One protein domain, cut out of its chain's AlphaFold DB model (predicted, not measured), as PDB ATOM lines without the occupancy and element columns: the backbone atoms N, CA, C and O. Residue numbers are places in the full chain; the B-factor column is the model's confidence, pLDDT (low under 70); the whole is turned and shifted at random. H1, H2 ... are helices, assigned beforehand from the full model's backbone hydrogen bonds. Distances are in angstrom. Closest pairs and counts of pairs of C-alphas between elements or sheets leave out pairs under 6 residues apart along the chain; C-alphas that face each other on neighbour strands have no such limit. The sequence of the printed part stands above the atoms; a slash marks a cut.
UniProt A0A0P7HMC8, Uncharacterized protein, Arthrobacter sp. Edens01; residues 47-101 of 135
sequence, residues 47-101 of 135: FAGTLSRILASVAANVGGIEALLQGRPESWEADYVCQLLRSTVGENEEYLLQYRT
ATOM      1  N   PHE A  47      -2.791  -6.239  50.831       96.56
ATOM      2  CA  PHE A  47      -1.545  -5.902  50.149       96.56
ATOM      3  C   PHE A  47      -1.589  -4.510  49.511       96.56
ATOM      4  O   PHE A  47      -0.604  -3.786  49.594       96.56
ATOM      5  N   ALA A  48      -2.732  -4.092  48.959       95.88
ATOM      6  CA  ALA A  48      -2.884  -2.759  48.374       95.88
ATOM      7  C   ALA A  48      -2.603  -1.646  49.400       95.88
ATOM      8  O   ALA A  48      -1.828  -0.734  49.124       95.88
ATOM      9  N   GLY A  49      -3.164  -1.763  50.610       95.19
ATOM     10  CA  GLY A  49      -2.893  -0.820  51.702       95.19
ATOM     11  C   GLY A  49      -1.463  -0.895  52.249       95.19
ATOM     12  O   GLY A  49      -0.924   0.102  52.726       95.19
ATOM     13  N   THR A  50      -0.826  -2.065  52.183       95.88
ATOM     14  CA  THR A  50       0.598  -2.208  52.516       95.88
ATOM     15  C   THR A  50       1.474  -1.505  51.479       95.88
ATOM     16  O   THR A  50       2.348  -0.729  51.854       95.88
ATOM     17  N   LEU A  51       1.230  -1.734  50.186       97.19
ATOM     18  CA  LEU A  51       2.011  -1.143  49.102       97.19
ATOM     19  C   LEU A  51       1.872   0.382  49.073       97.19
ATOM     20  O   LEU A  51       2.880   1.075  48.944       97.19
ATOM     21  N   SER A  52       0.659   0.913  49.260       97.75
ATOM     22  CA  SER A  52       0.442   2.363  49.300       97.75
ATOM     23  C   SER A  52       1.230   3.034  50.428       97.75
ATOM     24  O   SER A  52       1.886   4.050  50.206       97.75
ATOM     25  N   ARG A  53       1.260   2.420  51.618       96.81
ATOM     26  CA  ARG A  53       2.070   2.882  52.756       96.81
ATOM     27  C   ARG A  53       3.567   2.839  52.462       96.81
ATOM     28  O   ARG A  53       4.277   3.773  52.828       96.81
ATOM     29  N   ILE A  54       4.051   1.765  51.838       97.44
ATOM     30  CA  ILE A  54       5.469   1.621  51.481       97.44
ATOM     31  C   ILE A  54       5.873   2.733  50.517       97.44
ATOM     32  O   ILE A  54       6.829   3.450  50.793       97.44
ATOM     33  N   LEU A  55       5.108   2.939  49.443       97.88
ATOM     34  CA  LEU A  55       5.383   3.999  48.474       97.88
ATOM     35  C   LEU A  55       5.331   5.388  49.121       97.88
ATOM     36  O   LEU A  55       6.220   6.196  48.869       97.88
ATOM     37  N   ALA A  56       4.350   5.649  49.992       98.31
ATOM     38  CA  ALA A  56       4.274   6.905  50.741       98.31
ATOM     39  C   ALA A  56       5.512   7.122  51.625       98.31
ATOM     40  O   ALA A  56       6.037   8.229  51.693       98.31
ATOM     41  N   SER A  57       6.018   6.058  52.252       97.88
ATOM     42  CA  SER A  57       7.224   6.120  53.088       97.88
ATOM     43  C   SER A  57       8.472   6.416  52.256       97.88
ATOM     44  O   SER A  57       9.266   7.279  52.623       97.88
ATOM     45  N   VAL A  58       8.625   5.752  51.104       97.44
ATOM     46  CA  VAL A  58       9.741   6.005  50.181       97.44
ATOM     47  C   VAL A  58       9.681   7.439  49.659       97.44
ATOM     48  O   VAL A  58      10.679   8.146  49.760       97.44
ATOM     49  N   ALA A  59       8.516   7.899  49.185       97.75
ATOM     50  CA  ALA A  59       8.308   9.278  48.742       97.75
ATOM     51  C   ALA A  59       8.680  10.288  49.843       97.75
ATOM     52  O   ALA A  59       9.418  11.239  49.592       97.75
ATOM     53  N   ALA A  60       8.244  10.051  51.084       97.62
ATOM     54  CA  ALA A  60       8.562  10.913  52.220       97.62
ATOM     55  C   ALA A  60      10.066  10.949  52.545       97.62
ATOM     56  O   ALA A  60      10.588  12.000  52.919       97.62
ATOM     57  N   ASN A  61      10.766   9.821  52.397       96.94
ATOM     58  CA  ASN A  61      12.203   9.731  52.651       96.94
ATOM     59  C   ASN A  61      13.029  10.423  51.553       96.94
ATOM     60  O   ASN A  61      13.984  11.131  51.872       96.94
ATOM     61  N   VAL A  62      12.642  10.277  50.279       96.56
ATOM     62  CA  VAL A  62      13.357  10.892  49.141       96.56
ATOM     63  C   VAL A  62      12.989  12.361  48.902       96.56
ATOM     64  O   VAL A  62      13.665  13.040  48.133       96.56
ATOM     65  N   GLY A  63      11.962  12.873  49.588       95.06
ATOM     66  CA  GLY A  63      11.643  14.303  49.642       95.06
ATOM     67  C   GLY A  63      10.406  14.751  48.860       95.06
ATOM     68  O   GLY A  63      10.269  15.948  48.631       95.06
ATOM     69  N   GLY A  64       9.520  13.836  48.462       96.81
ATOM     70  CA  GLY A  64       8.252  14.152  47.797       96.81
ATOM     71  C   GLY A  64       7.877  13.159  46.696       96.81
ATOM     72  O   GLY A  64       8.698  12.340  46.273       96.81
ATOM     73  N   ILE A  65       6.642  13.256  46.192       97.56
ATOM     74  CA  ILE A  65       6.180  12.467  45.038       97.56
ATOM     75  C   ILE A  65       6.971  12.858  43.786       97.56
ATOM     76  O   ILE A  65       7.401  11.990  43.027       97.56
ATOM     77  N   GLU A  66       7.217  14.156  43.589       95.94
ATOM     78  CA  GLU A  66       8.006  14.642  42.454       95.94
ATOM     79  C   GLU A  66       9.425  14.060  42.479       95.94
ATOM     80  O   GLU A  66       9.872  13.505  41.478       95.94
ATOM     81  N   ALA A  67      10.098  14.107  43.636       97.00
ATOM     82  CA  ALA A  67      11.445  13.564  43.820       97.00
ATOM     83  C   ALA A  67      11.521  12.064  43.485       97.00
ATOM     84  O   ALA A  67      12.463  11.622  42.828       97.00
ATOM     85  N   LEU A  68      10.505  11.292  43.887       97.12
ATOM     86  CA  LEU A  68      10.413   9.860  43.605       97.12
ATOM     87  C   LEU A  68      10.289   9.548  42.101       97.12
ATOM     88  O   LEU A  68      10.823   8.540  41.640       97.12
ATOM     89  N   LEU A  69       9.590  10.388  41.334       97.44
ATOM     90  CA  LEU A  69       9.215  10.111  39.939       97.44
ATOM     91  C   LEU A  69      10.130  10.767  38.890       97.44
ATOM     92  O   LEU A  69       9.908  10.597  37.689       97.44
ATOM     93  N   GLN A  70      11.187  11.473  39.306       97.06
ATOM     94  CA  GLN A  70      12.033  12.270  38.401       97.06
ATOM     95  C   GLN A  70      12.734  11.480  37.291       97.06
ATOM     96  O   GLN A  70      13.119  12.066  36.282       97.06
ATOM     97  N   GLY A  71      12.891  10.162  37.438       95.94
ATOM     98  CA  GLY A  71      13.531   9.336  36.412       95.94
ATOM     99  C   GLY A  71      12.757   9.287  35.089       95.94
ATOM    100  O   GLY A  71      13.374   9.224  34.026       95.94
ATOM    101  N   ARG A  72      11.415   9.309  35.140       96.00
ATOM    102  CA  ARG A  72      10.542   9.265  33.951       96.00
ATOM    103  C   ARG A  72       9.119   9.755  34.288       96.00
ATOM    104  O   ARG A  72       8.187   8.945  34.297       96.00
ATOM    105  N   PRO A  73       8.933  11.056  34.559       94.19
ATOM    106  CA  PRO A  73       7.649  11.592  35.019       94.19
ATOM    107  C   PRO A  73       6.522  11.447  33.985       94.19
ATOM    108  O   PRO A  73       5.387  11.223  34.369       94.19
ATOM    109  N   GLU A  74       6.839  11.471  32.686       93.75
ATOM    110  CA  GLU A  74       5.866  11.346  31.578       93.75
ATOM    111  C   GLU A  74       5.396   9.902  31.317       93.75
ATOM    112  O   GLU A  74       4.823   9.588  30.271       93.75
ATOM    113  N   SER A  75       5.749   8.968  32.197       97.19
ATOM    114  CA  SER A  75       5.365   7.573  32.034       97.19
ATOM    115  C   SER A  75       3.984   7.305  32.607       97.19
ATOM    116  O   SER A  75       3.645   7.790  33.681       97.19
ATOM    117  N   TRP A  76       3.222   6.443  31.938       97.69
ATOM    118  CA  TRP A  76       1.939   5.983  32.463       97.69
ATOM    119  C   TRP A  76       2.112   5.274  33.820       97.69
ATOM    120  O   TRP A  76       1.230   5.333  34.675       97.69
ATOM    121  N   GLU A  77       3.262   4.630  34.049       97.12
ATOM    122  CA  GLU A  77       3.610   4.059  35.349       97.12
ATOM    123  C   GLU A  77       3.724   5.142  36.433       97.12
ATOM    124  O   GLU A  77       3.153   4.990  37.516       97.12
ATOM    125  N   ALA A  78       4.428   6.242  36.139       97.38
ATOM    126  CA  ALA A  78       4.549   7.379  37.046       97.38
ATOM    127  C   ALA A  78       3.186   8.021  37.332       97.38
ATOM    128  O   ALA A  78       2.917   8.347  38.487       97.38
ATOM    129  N   ASP A  79       2.303   8.117  36.337       97.44
ATOM    130  CA  ASP A  79       0.941   8.626  36.527       97.44
ATOM    131  C   ASP A  79       0.144   7.781  37.531       97.44
ATOM    132  O   ASP A  79      -0.464   8.326  38.457       97.44
ATOM    133  N   TYR A  80       0.179   6.448  37.415       97.88
ATOM    134  CA  TYR A  80      -0.509   5.575  38.374       97.88
ATOM    135  C   TYR A  80       0.104   5.634  39.771       97.88
ATOM    136  O   TYR A  80      -0.629   5.650  40.762       97.88
ATOM    137  N   VAL A  81       1.435   5.691  39.876       97.69
ATOM    138  CA  VAL A  81       2.111   5.834  41.173       97.69
ATOM    139  C   VAL A  81       1.762   7.179  41.814       97.69
ATOM    140  O   VAL A  81       1.451   7.222  43.004       97.69
ATOM    141  N   CYS A  82       1.728   8.261  41.034       97.38
ATOM    142  CA  CYS A  82       1.314   9.588  41.484       97.38
ATOM    143  C   CYS A  82      -0.136   9.583  41.984       97.38
ATOM    144  O   CYS A  82      -0.407  10.034  43.098       97.38
ATOM    145  N   GLN A  83      -1.063   9.008  41.211       97.81
ATOM    146  CA  GLN A  83      -2.467   8.888  41.604       97.81
ATOM    147  C   GLN A  83      -2.630   8.086  42.905       97.81
ATOM    148  O   GLN A  83      -3.347   8.510  43.813       97.81
ATOM    149  N   LEU A  84      -1.945   6.945  43.021       97.81
ATOM    150  CA  LEU A  84      -1.974   6.118  44.226       97.81
ATOM    151  C   LEU A  84      -1.446   6.888  45.443       97.81
ATOM    152  O   LEU A  84      -2.074   6.873  46.504       97.81
ATOM    153  N   LEU A  85      -0.322   7.588  45.290       98.06
ATOM    154  CA  LEU A  85       0.269   8.389  46.356       98.06
ATOM    155  C   LEU A  85      -0.657   9.528  46.781       98.06
ATOM    156  O   LEU A  85      -0.961   9.611  47.966       98.06
ATOM    157  N   ARG A  86      -1.200  10.325  45.855       97.69
ATOM    158  CA  ARG A  86      -2.155  11.404  46.178       97.69
ATOM    159  C   ARG A  86      -3.410  10.894  46.882       97.69
ATOM    160  O   ARG A  86      -3.855  11.490  47.856       97.69
ATOM    161  N   SER A  87      -3.918   9.722  46.489       96.88
ATOM    162  CA  SER A  87      -5.044   9.087  47.190       96.88
ATOM    163  C   SER A  87      -4.709   8.645  48.626       96.88
ATOM    164  O   SER A  87      -5.608   8.468  49.446       96.88
ATOM    165  N   THR A  88      -3.420   8.472  48.936       97.12
ATOM    166  CA  THR A  88      -2.920   7.991  50.232       97.12
ATOM    167  C   THR A  88      -2.465   9.130  51.141       97.12
ATOM    168  O   THR A  88      -2.739   9.103  52.342       97.12
ATOM    169  N   VAL A  89      -1.746  10.112  50.592       97.44
ATOM    170  CA  VAL A  89      -1.116  11.206  51.347       97.44
ATOM    171  C   VAL A  89      -1.807  12.554  51.166       97.44
ATOM    172  O   VAL A  89      -1.371  13.531  51.768       97.44
ATOM    173  N   GLY A  90      -2.895  12.584  50.395       96.94
ATOM    174  CA  GLY A  90      -3.620  13.789  50.013       96.94
ATOM    175  C   GLY A  90      -3.057  14.439  48.743       96.94
ATOM    176  O   GLY A  90      -1.920  14.181  48.333       96.94
ATOM    177  N   GLU A  91      -3.889  15.245  48.077       94.50
ATOM    178  CA  GLU A  91      -3.588  15.824  46.759       94.50
ATOM    179  C   GLU A  91      -2.338  16.714  46.774       94.50
ATOM    180  O   GLU A  91      -1.606  16.746  45.783       94.50
ATOM    181  N   ASN A  92      -2.067  17.393  47.895       93.88
ATOM    182  CA  ASN A  92      -0.902  18.263  48.069       93.88
ATOM    183  C   ASN A  92       0.089  17.707  49.099       93.88
ATOM    184  O   ASN A  92       0.791  18.481  49.750       93.88
ATOM    185  N   GLU A  93       0.139  16.381  49.263       95.62
ATOM    186  CA  GLU A  93       1.061  15.699  50.181       95.62
ATOM    187  C   GLU A  93       0.845  16.063  51.666       95.62
ATOM    188  O   GLU A  93       1.762  15.949  52.485       95.62
ATOM    189  N   GLU A  94      -0.373  16.462  52.050       96.50
ATOM    190  CA  GLU A  94      -0.716  16.960  53.391       96.50
ATOM    191  C   GLU A  94      -0.348  15.972  54.512       96.50
ATOM    192  O   GLU A  94      -0.020  16.373  55.633       96.50
ATOM    193  N   TYR A  95      -0.388  14.674  54.211       96.00
ATOM    194  CA  TYR A  95      -0.112  13.592  55.152       96.00
ATOM    195  C   TYR A  95       1.229  12.893  54.908       96.00
ATOM    196  O   TYR A  95       1.560  11.956  55.634       96.00
ATOM    197  N   LEU A  96       2.029  13.328  53.930       96.00
ATOM    198  CA  LEU A  96       3.222  12.594  53.494       96.00
ATOM    199  C   LEU A  96       4.247  12.405  54.620       96.00
ATOM    200  O   LEU A  96       4.755  11.304  54.825       96.00
ATOM    201  N   LEU A  97       4.500  13.448  55.413       95.38
ATOM    202  CA  LEU A  97       5.479  13.392  56.504       95.38
ATOM    203  C   LEU A  97       5.110  12.401  57.618       95.38
ATOM    204  O   LEU A  97       5.996  11.983  58.359       95.38
ATOM    205  N   GLN A  98       3.846  11.982  57.721       94.88
ATOM    206  CA  GLN A  98       3.420  10.961  58.686       94.88
ATOM    207  C   GLN A  98       3.984   9.573  58.352       94.88
ATOM    208  O   GLN A  98       4.066   8.716  59.228       94.88
ATOM    209  N   TYR A  99       4.380   9.357  57.095       95.25
ATOM    210  CA  TYR A  99       4.923   8.094  56.597       95.25
ATOM    211  C   TYR A  99       6.453   8.050  56.596       95.25
ATOM    212  O   TYR A  99       7.031   7.012  56.283       95.25
ATOM    213  N   ARG A 100       7.132   9.150  56.936       93.38
ATOM    214  CA  ARG A 100       8.596   9.202  56.929       93.38
ATOM    215  C   ARG A 100       9.172   8.217  57.948       93.38
ATOM    216  O   ARG A 100       8.875   8.305  59.137       93.38
ATOM    217  N   THR A 101      10.033   7.311  57.489       91.00
ATOM    218  CA  THR A 101      10.681   6.300  58.345       91.00
ATOM    219  C   THR A 101      12.135   6.635  58.655       91.00
ATOM    220  O   THR A 101      12.674   6.175  59.660       91.00
TER     221      THR A 101
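AT A GLANCE: This is residues 47 to 101 of the 135 residues of an uncharacterized protein of Arthrobacter sp. Edens01 (UniProt A0A0P7HMC8). Two helices meet as a T: H1 is the crossbar, and H3 comes in about perpendicular to it, its last residues meeting the middle of H1. Two short helices fill in round this frame, H2 in the angle between the last part of H1 and H3, and H4 on another side of H1, after the chain has turned back from the end of H3. The printed part has 55 residues with four named helices, in the order H1, H2, H3, H4, and no named strand; the class is all helix. The whole is compact, with a radius of gyration of the C-alphas of 10.1 A, and the C-alphas span 27 by 23 by 18 A along their three main axes.

HOW THE PARTS SIT: The hub is H1, residues 47 to 62, which touches the three other helices. With residues 52 to 56 alone it touches residues 84 to 89 of H3, residues 76 to 89. The closest C-alphas of the two are those of Ala 56 and Leu 85, 6.1 A apart, and their lines stand about perpendicular, at 88 degrees. H4, residues 96 to 99, touches residues 53 to 60 of H1; the closest C-alphas are those of Ser 57 and Tyr 99, 4.6 A apart. H2, residues 65 to 69, touches H1 only at the corner by their link, at residues 58 to 62 of H1, with the C-alphas of Ala 59 and Ile 65 closest at 5.3 A. H2 and H3 only just touch, with 3 pairs of C-alphas within 8 A, the closest being those of Leu 69 and Ala 78 at 6.1 A. H3 and H4 are close but not clearly touching, the C-alphas of Val 89 and Leu 96 being closest at 5.0 A. H2 and H4 are apart. In H1, H2 and H3 every O i to N i+4 pair is within hydrogen-bond range; H4 is too short for such a pair, and its one O i to N i+3 pair is within range.

IN THESE COORDINATES: H1 is the longest helix, 16 residues from Phe 47 to Val 62 and 22.5 A from first to last C-alpha; C-alpha 47 is at (-1.545, -5.902, 50.149). H3, 14 residues from Trp 76 to Val 89, measures 19.8 A and begins with C-alpha 76 at (1.939, 5.983, 32.463). H2, Ile 65 to Leu 69, measures 6.4 A. H4, Leu 96 to Tyr 99, measures 5.7 A and ends with C-alpha 99 at (4.923, 8.094, 56.597).

THE WHOLE: The two C-alphas farthest apart are those of Glu 74 and Thr 101, at 27.7 A. The printed part has no cut. The link from H1 to H2 is tight, and those from H2 to H3 and from H3 to H4 are short, with 6 residues each. The mean pLDDT of the printed part is 96.5, and no printed residue is under 70.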